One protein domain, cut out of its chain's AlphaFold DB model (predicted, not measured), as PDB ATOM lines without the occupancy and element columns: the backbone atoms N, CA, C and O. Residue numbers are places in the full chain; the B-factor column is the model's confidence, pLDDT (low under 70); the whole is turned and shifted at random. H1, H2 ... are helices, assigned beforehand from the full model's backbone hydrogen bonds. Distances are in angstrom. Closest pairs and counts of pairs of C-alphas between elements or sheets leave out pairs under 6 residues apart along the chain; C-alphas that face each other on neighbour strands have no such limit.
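This is residues 7 to 70 of the 322 residues of the protein "Glyco_hydro_19_cat domain-containing protein" of Phytohabitans suffuscus (UniProt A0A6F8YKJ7). Picture one long helix, H1, whose later part packs with a small cluster of short helices, while its first residues, 7 to 12, stick out free of the body. H2 is in the middle, with H1, H3 and H4 around it: it crosses H1 steeply, H3 packs on both H1 and H2, and the short H4, reached by a long link, packs on H2 alone. The printed part has 64 residues with four named helices, in the order H1, H2, H3, H4, and no named strand, and its class is all helix. It is compact, with a radius of gyration of the C-alphas of 11.7 A, and its C-alphas span 35 by 28 by 16 A.

Start from H1, residues 7 to 29, and look at Ala 21, where H2, residues 37 to 47, touches it: the closest C-alphas, those of Ala 21 and Thr 41, are 5.2 A apart. These two helices run opposite ways at a steep tilt of 61 degrees. H3, residues 49 to 54, touches H1 with residues 20 to 27 of H1 alone; the closest C-alphas are those of Leu 20 and Leu 49, 7.3 A apart. H1 and H3 run the same way at a shallow tilt of 28 degrees. H2 is the hub, touching three helices. It touches H3, about perpendicular at 82 degrees, with the C-alphas of Ala 44 and Val 52 closest at 6.1 A. It also touches H4, residues 66 to 70, where the C-alphas of Leu 42 and Pro 67 are closest at 5.2 A. H4 is apart from H1 and from H3. The helix packing is mostly crossed, the helices standing at wide angles to each other, but only just: of 3 touching pairs with a tilt, 1 is shallow. In H1, H2, H3 and H4 every O i to N i+4 pair is within hydrogen-bond range.

Find C-alpha 7 at (174.334, 205.151, 238.151); from there H1 runs 33.1 A to C-alpha 29 at (163.844, 216.442, 267.496). H2 begins at C-alpha 37, at (164.854, 207.380, 262.841), and is 15.1 A long. H3 spans 8.6 A from Leu 49 to Ala 54. H4 spans 6.0 A from Tyr 66 and ends at C-alpha 70, at (164.049, 196.544, 253.183).

Look to Glu 7 and Asn 31 for the two C-alphas farthest apart, 36.3 A. The printed part has no cut. The link from H2 to H3 is tight, that from H1 to H2 is short, and that from H3 to H4, with 11 residues, is long. The mean pLDDT of the printed part is 81.4; it is under 70 at residue 34, residues 58 to 65 and residue 68.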
ATOM      1  N   GLU A   7     173.448 204.643 237.102       78.31
ATOM      2  CA  GLU A   7     174.334 205.151 238.151       78.31
ATOM      3  C   GLU A   7     173.808 206.487 238.693       78.31
ATOM      4  O   GLU A   7     173.617 206.639 239.903       78.31
ATOM      5  N   ASP A   8     173.446 207.414 237.803       77.94
ATOM      6  CA  ASP A   8     172.795 208.676 238.164       77.94
ATOM      7  C   ASP A   8     171.471 208.447 238.910       77.94
ATOM      8  O   ASP A   8     171.177 209.158 239.876       77.94
ATOM      9  N   SER A   9     170.683 207.446 238.501       76.31
ATOM     10  CA  SER A   9     169.421 207.082 239.157       76.31
ATOM     11  C   SER A   9     169.641 206.570 240.584       76.31
ATOM     12  O   SER A   9     168.967 207.014 241.518       76.31
ATOM     13  N   ILE A  10     170.634 205.696 240.791       78.75
ATOM     14  CA  ILE A  10     171.004 205.193 242.123       78.75
ATOM     15  C   ILE A  10     171.456 206.344 243.026       78.75
ATOM     16  O   ILE A  10     171.000 206.453 244.169       78.75
ATOM     17  N   TYR A  11     172.314 207.236 242.527       83.12
ATOM     18  CA  TYR A  11     172.797 208.368 243.317       83.12
ATOM     19  C   TYR A  11     171.707 209.401 243.612       83.12
ATOM     20  O   TYR A  11     171.700 209.974 244.704       83.12
ATOM     21  N   ALA A  12     170.777 209.639 242.686       82.94
ATOM     22  CA  ALA A  12     169.628 210.508 242.923       82.94
ATOM     23  C   ALA A  12     168.740 209.958 244.051       82.94
ATOM     24  O   ALA A  12     168.416 210.688 244.991       82.94
ATOM     25  N   HIS A  13     168.438 208.659 244.017       86.44
ATOM     26  CA  HIS A  13     167.697 207.974 245.075       86.44
ATOM     27  C   HIS A  13     168.425 208.010 246.424       86.44
ATOM     28  O   HIS A  13     167.815 208.339 247.439       86.44
ATOM     29  N   ALA A  14     169.737 207.766 246.450       84.62
ATOM     30  CA  ALA A  14     170.525 207.839 247.680       84.62
ATOM     31  C   ALA A  14     170.508 209.247 248.302       84.62
ATOM     32  O   ALA A  14     170.310 209.392 249.508       84.62
ATOM     33  N   ARG A  15     170.661 210.300 247.485       91.88
ATOM     34  CA  ARG A  15     170.587 211.695 247.957       91.88
ATOM     35  C   ARG A  15     169.213 212.032 248.514       91.88
ATOM     36  O   ARG A  15     169.131 212.672 249.561       91.88
ATOM     37  N   TYR A  16     168.152 211.586 247.846       92.94
ATOM     38  CA  TYR A  16     166.791 211.790 248.326       92.94
ATOM     39  C   TYR A  16     166.543 211.059 249.654       92.94
ATOM     40  O   TYR A  16     166.005 211.652 250.585       92.94
ATOM     41  N   PHE A  17     167.037 209.828 249.805       92.31
ATOM     42  CA  PHE A  17     166.943 209.086 251.064       92.31
ATOM     43  C   PHE A  17     167.691 209.784 252.213       92.31
ATOM     44  O   PHE A  17     167.166 209.897 253.320       92.31
ATOM     45  N   CYS A  18     168.892 210.321 251.958       93.62
ATOM     46  CA  CYS A  18     169.621 211.131 252.940       93.62
ATOM     47  C   CYS A  18     168.876 212.423 253.309       93.62
ATOM     48  O   CYS A  18     168.882 212.816 254.474       93.62
ATOM     49  N   HIS A  19     168.230 213.072 252.336       96.12
ATOM     50  CA  HIS A  19     167.401 214.248 252.587       96.12
ATOM     51  C   HIS A  19     166.202 213.911 253.486       96.12
ATOM     52  O   HIS A  19     166.010 214.571 254.506       96.12
ATOM     53  N   LEU A  20     165.471 212.831 253.183       96.62
ATOM     54  CA  LEU A  20     164.376 212.337 254.026       96.62
ATOM     55  C   LEU A  20     164.848 212.003 255.441       96.62
ATOM     56  O   LEU A  20     164.174 212.350 256.406       96.62
ATOM     57  N   ALA A  21     166.023 211.383 255.588       94.88
ATOM     58  CA  ALA A  21     166.593 211.108 256.902       94.88
ATOM     59  C   ALA A  21     166.821 212.402 257.701       94.88
ATOM     60  O   ALA A  21     166.563 212.431 258.903       94.88
ATOM     61  N   GLY A  22     167.283 213.474 257.052       97.38
ATOM     62  CA  GLY A  22     167.437 214.786 257.682       97.38
ATOM     63  C   GLY A  22     166.109 215.355 258.186       97.38
ATOM     64  O   GLY A  22     166.011 215.730 259.354       97.38
ATOM     65  N   GLU A  23     165.077 215.351 257.343       98.06
ATOM     66  CA  GLU A  23     163.757 215.868 257.721       98.06
ATOM     67  C   GLU A  23     163.087 215.031 258.813       98.06
ATOM     68  O   GLU A  23     162.587 215.582 259.789       98.06
ATOM     69  N   VAL A  24     163.143 213.700 258.720       96.44
ATOM     70  CA  VAL A  24     162.618 212.814 259.769       96.44
ATOM     71  C   VAL A  24     163.335 213.056 261.094       96.44
ATOM     72  O   VAL A  24     162.686 213.080 262.137       96.44
ATOM     73  N   LYS A  25     164.657 213.272 261.079       95.88
ATOM     74  CA  LYS A  25     165.392 213.610 262.302       95.88
ATOM     75  C   LYS A  25     164.860 214.904 262.918       95.88
ATOM     76  O   LYS A  25     164.646 214.946 264.122       95.88
ATOM     77  N   ARG A  26     164.607 215.926 262.097       97.69
ATOM     78  CA  ARG A  26     164.038 217.196 262.555       97.69
ATOM     79  C   ARG A  26     162.642 217.009 263.154       97.69
ATOM     80  O   ARG A  26     162.383 217.536 264.223       97.69
ATOM     81  N   LEU A  27     161.780 216.201 262.530       94.12
ATOM     82  CA  LEU A  27     160.457 215.881 263.082       94.12
ATOM     83  C   LEU A  27     160.540 215.162 264.440       94.12
ATOM     84  O   LEU A  27     159.712 215.422 265.312       94.12
ATOM     85  N   ILE A  28     161.520 214.269 264.623       85.38
ATOM     86  CA  ILE A  28     161.774 213.599 265.909       85.38
ATOM     87  C   ILE A  28     162.272 214.610 266.948       85.38
ATOM     88  O   ILE A  28     161.743 214.649 268.055       85.38
ATOM     89  N   ASP A  29     163.265 215.434 266.597       92.50
ATOM     90  CA  ASP A  29     163.844 216.442 267.496       92.50
ATOM     91  C   ASP A  29     162.796 217.493 267.924       92.50
ATOM     92  O   ASP A  29     162.789 217.933 269.074       92.50
ATOM     93  N   ASP A  30     161.874 217.847 267.020       94.38
ATOM     94  CA  ASP A  30     160.764 218.780 267.251       94.38
ATOM     95  C   ASP A  30     159.562 218.123 267.976       94.38
ATOM     96  O   ASP A  30     158.532 218.772 268.166       94.38
ATOM     97  N   ASN A  31     159.654 216.842 268.372       87.94
ATOM     98  CA  ASN A  31     158.566 216.042 268.967       87.94
ATOM     99  C   ASN A  31     157.277 215.978 268.125       87.94
ATOM    100  O   ASN A  31     156.185 215.756 268.652       87.94
ATOM    101  N   LYS A  32     157.381 216.156 266.806       82.25
ATOM    102  CA  LYS A  32     156.242 216.051 265.883       82.25
ATOM    103  C   LYS A  32     155.882 214.607 265.554       82.25
ATOM    104  O   LYS A  32     154.736 214.327 265.219       82.25
ATOM    105  N   VAL A  33     156.855 213.699 265.635       79.75
ATOM    106  CA  VAL A  33     156.670 212.270 265.367       79.75
ATOM    107  C   VAL A  33     157.409 211.411 266.386       79.75
ATOM    108  O   VAL A  33     158.490 211.773 266.846       79.75
ATOM    109  N   ILE A  34     156.856 210.240 266.704       68.81
ATOM    110  CA  ILE A  34     157.464 209.268 267.621       68.81
ATOM    111  C   ILE A  34     157.830 207.995 266.848       68.81
ATOM    112  O   ILE A  34     156.985 207.362 266.216       68.81
ATOM    113  N   GLY A  35     159.102 207.591 266.897       71.06
ATOM    114  CA  GLY A  35     159.567 206.343 266.287       71.06
ATOM    115  C   GLY A  35     161.070 206.308 266.012       71.06
ATOM    116  O   GLY A  35     161.793 207.283 266.202       71.06
ATOM    117  N   GLY A  36     161.564 205.154 265.559       78.50
ATOM    118  CA  GLY A  36     162.978 204.985 265.226       78.50
ATOM    119  C   GLY A  36     163.351 205.703 263.927       78.50
ATOM    120  O   GLY A  36     162.747 205.432 262.890       78.50
ATOM    121  N   HIS A  37     164.394 206.541 263.962       85.75
ATOM    122  CA  HIS A  37     164.854 207.380 262.841       85.75
ATOM    123  C   HIS A  37     164.953 206.637 261.501       85.75
ATOM    124  O   HIS A  37     164.349 207.054 260.516       85.75
ATOM    125  N   LEU A  38     165.639 205.492 261.466       83.56
ATOM    126  CA  LEU A  38     165.774 204.675 260.256       83.56
ATOM    127  C   LEU A  38     164.430 204.121 259.758       83.56
ATOM    128  O   LEU A  38     164.189 204.091 258.555       83.56
ATOM    129  N   THR A  39     163.556 203.668 260.660       80.38
ATOM    130  CA  THR A  39     162.257 203.116 260.249       80.38
ATOM    131  C   THR A  39     161.357 204.215 259.706       80.38
ATOM    132  O   THR A  39     160.810 204.051 258.627       80.38
ATOM    133  N   LEU A  40     161.281 205.359 260.387       83.62
ATOM    134  CA  LEU A  40     160.512 206.508 259.917       83.62
ATOM    135  C   LEU A  40     161.067 207.074 258.600       83.62
ATOM    136  O   LEU A  40     160.294 207.511 257.760       83.62
ATOM    137  N   THR A  41     162.381 206.991 258.366       93.00
ATOM    138  CA  THR A  41     162.991 207.355 257.072       93.00
ATOM    139  C   THR A  41     162.562 206.403 255.953       93.00
ATOM    140  O   THR A  41     162.209 206.849 254.865       93.00
ATOM    141  N   LEU A  42     162.554 205.090 256.210       88.12
ATOM    142  CA  LEU A  42     162.064 204.094 255.249       88.12
ATOM    143  C   LEU A  42     160.559 204.233 254.986       88.12
ATOM    144  O   LEU A  42     160.117 203.983 253.872       88.12
ATOM    145  N   MET A  43     159.787 204.654 255.987       83.56
ATOM    146  CA  MET A  43     158.368 204.970 255.820       83.56
ATOM    147  C   MET A  43     158.181 206.242 255.004       83.56
ATOM    148  O   MET A  43     157.430 206.228 254.045       83.56
ATOM    149  N   ALA A  44     158.915 207.314 255.307       90.62
ATOM    150  CA  ALA A  44     158.852 208.550 254.535       90.62
ATOM    151  C   ALA A  44     159.238 208.329 253.062       90.62
ATOM    152  O   ALA A  44     158.711 209.004 252.184       90.62
ATOM    153  N   TRP A  45     160.119 207.362 252.791       91.06
ATOM    154  CA  TRP A  45     160.433 206.915 251.437       91.06
ATOM    155  C   TRP A  45     159.258 206.205 250.749       91.06
ATOM    156  O   TRP A  45     159.028 206.425 249.565       91.06
ATOM    157  N   ASP A  46     158.538 205.348 251.471       87.56
ATOM    158  CA  ASP A  46     157.442 204.529 250.938       87.56
ATOM    159  C   ASP A  46     156.135 205.317 250.769       87.56
ATOM    160  O   ASP A  46     155.509 205.293 249.713       87.56
ATOM    161  N   MET A  47     155.735 206.050 251.810       84.06
ATOM    162  CA  MET A  47     154.421 206.696 251.908       84.06
ATOM    163  C   MET A  47     154.473 208.229 251.952       84.06
ATOM    164  O   MET A  47     153.430 208.877 251.972       84.06
ATOM    165  N   GLY A  48     155.670 208.820 251.943       91.06
ATOM    166  CA  GLY A  48     155.873 210.267 251.991       91.06
ATOM    167  C   GLY A  48     156.026 210.823 253.410       91.06
ATOM    168  O   GLY A  48     155.460 210.318 254.380       91.06
ATOM    169  N   LEU A  49     156.804 211.901 253.530       92.19
ATOM    170  CA  LEU A  49     157.099 212.559 254.807       92.19
ATOM    171  C   LEU A  49     155.840 213.127 255.484       92.19
ATOM    172  O   LEU A  49     155.671 212.965 256.688       92.19
ATOM    173  N   GLU A  50     154.941 213.740 254.710       91.75
ATOM    174  CA  GLU A  50     153.693 214.320 255.227       91.75
ATOM    175  C   GLU A  50     152.780 213.259 255.850       91.75
ATOM    176  O   GLU A  50     152.157 213.512 256.875       91.75
ATOM    177  N   ALA A  51     152.733 212.051 255.278       82.75
ATOM    178  CA  ALA A  51     151.946 210.949 255.824       82.75
ATOM    179  C   ALA A  51     152.520 210.442 257.157       82.75
ATOM    180  O   ALA A  51     151.763 210.120 258.072       82.75
ATOM    181  N   VAL A  52     153.852 210.422 257.293       82.75
ATOM    182  CA  VAL A  52     154.534 210.093 258.556       82.75
ATOM    183  C   VAL A  52     154.279 211.169 259.618       82.75
ATOM    184  O   VAL A  52     154.017 210.837 260.775       82.75
ATOM    185  N   GLU A  53     154.311 212.450 259.237       87.94
ATOM    186  CA  GLU A  53     153.993 213.567 260.139       87.94
ATOM    187  C   GLU A  53     152.516 213.555 260.561       87.94
ATOM    188  O   GLU A  53     152.221 213.648 261.750       87.94
ATOM    189  N   ALA A  54     151.585 213.352 259.622       82.00
ATOM    190  CA  ALA A  54     150.148 213.282 259.894       82.00
ATOM    191  C   ALA A  54     149.764 212.097 260.794       82.00
ATOM    192  O   ALA A  54     148.836 212.202 261.593       82.00
ATOM    193  N   ALA A  55     150.492 210.981 260.694       73.44
ATOM    194  CA  ALA A  55     150.330 209.832 261.581       73.44
ATOM    195  C   ALA A  55     150.983 210.027 262.964       73.44
ATOM    196  O   ALA A  55     150.835 209.165 263.831       73.44
ATOM    197  N   GLY A  56     151.723 211.122 263.182       76.25
ATOM    198  CA  GLY A  56     152.451 211.383 264.426       76.25
ATOM    199  C   GLY A  56     153.596 210.399 264.693       76.25
ATOM    200  O   GLY A  56     154.021 210.243 265.840       76.25
ATOM    201  N   GLY A  57     154.106 209.707 263.668       74.00
ATOM    202  CA  GLY A  57     155.059 208.610 263.835       74.00
ATOM    203  C   GLY A  57     154.740 207.402 262.970       74.00
ATOM    204  O   GLY A  57     154.404 207.534 261.798       74.00
ATOM    205  N   MET A  58     154.915 206.208 263.536       63.47
ATOM    206  CA  MET A  58     154.646 204.947 262.843       63.47
ATOM    207  C   MET A  58     153.146 204.605 262.921       63.47
ATOM    208  O   MET A  58     152.692 204.200 263.993       63.47
ATOM    209  N   PRO A  59     152.363 204.727 261.829       57.72
ATOM    210  CA  PRO A  59     151.021 204.151 261.762       57.72
ATOM    211  C   PRO A  59     151.065 202.621 261.892       57.72
ATOM    212  O   PRO A  59     152.115 202.003 261.718       57.72
ATOM    213  N   ILE A  60     149.913 201.999 262.155       48.62
ATOM    214  CA  ILE A  60     149.763 200.536 262.089       48.62
ATOM    215  C   ILE A  60     150.136 200.085 260.667       48.62
ATOM    216  O   ILE A  60     149.431 200.406 259.710       48.62
ATOM    217  N   ILE A  61     151.258 199.375 260.526       53.91
ATOM    218  CA  ILE A  61     151.769 198.865 259.247       53.91
ATOM    219  C   ILE A  61     152.004 197.355 259.320       53.91
ATOM    220  O   ILE A  61     152.470 196.826 260.327       53.91
ATOM    221  N   TYR A  62     151.685 196.662 258.230       51.38
ATOM    222  CA  TYR A  62     151.830 195.213 258.089       51.38
ATOM    223  C   TYR A  62     153.309 194.791 257.972       51.38
ATOM    224  O   TYR A  62     154.156 195.570 257.539       51.38
ATOM    225  N   LEU A  63     153.655 193.554 258.349       47.00
ATOM    226  CA  LEU A  63     155.046 193.052 258.330       47.00
ATOM    227  C   LEU A  63     155.635 192.856 256.921       47.00
ATOM    228  O   LEU A  63     156.846 192.691 256.781       47.00
ATOM    229  N   ASP A  64     154.798 192.861 255.889       54.50
ATOM    230  CA  ASP A  64     155.177 192.901 254.475       54.50
ATOM    231  C   ASP A  64     155.333 194.335 253.944       54.50
ATOM    232  O   ASP A  64     155.680 194.526 252.779       54.50
ATOM    233  N   SER A  65     155.124 195.354 254.784       61.91
ATOM    234  CA  SER A  65     155.346 196.738 254.383       61.91
ATOM    235  C   SER A  65     156.825 197.015 254.113       61.91
ATOM    236  O   SER A  65     157.744 196.416 254.693       61.91
ATOM    237  N   TYR A  66     157.047 197.964 253.208       71.44
ATOM    238  CA  TYR A  66     158.349 198.320 252.661       71.44
ATOM    239  C   TYR A  66     159.472 198.478 253.710       71.44
ATOM    240  O   TYR A  66     160.553 197.914 253.498       71.44
ATOM    241  N   PRO A  67     159.267 199.130 254.877       74.69
ATOM    242  CA  PRO A  67     160.324 199.276 255.877       74.69
ATOM    243  C   PRO A  67     160.845 197.942 256.424       74.69
ATOM    244  O   PRO A  67     162.048 197.804 256.653       74.69
ATOM    245  N   PHE A  68     159.974 196.951 256.631       64.94
ATOM    246  CA  PHE A  68     160.371 195.650 257.178       64.94
ATOM    247  C   PHE A  68     161.037 194.772 256.123       64.94
ATOM    248  O   PHE A  68     162.064 194.152 256.414       64.94
ATOM    249  N   LEU A  69     160.526 194.785 254.885       71.75
ATOM    250  CA  LEU A  69     161.151 194.088 253.759       71.75
ATOM    251  C   LEU A  69     162.573 194.599 253.510       71.75
ATOM    252  O   LEU A  69     163.520 193.814 253.443       71.75
ATOM    253  N   VAL A  70     162.746 195.921 253.439       75.38
ATOM    254  CA  VAL A  70     164.049 196.544 253.183       75.38
ATOM    255  C   VAL A  70     165.027 196.270 254.326       75.38
ATOM    256  O   VAL A  70     166.161 195.861 254.073       75.38
TER     257      VAL A  70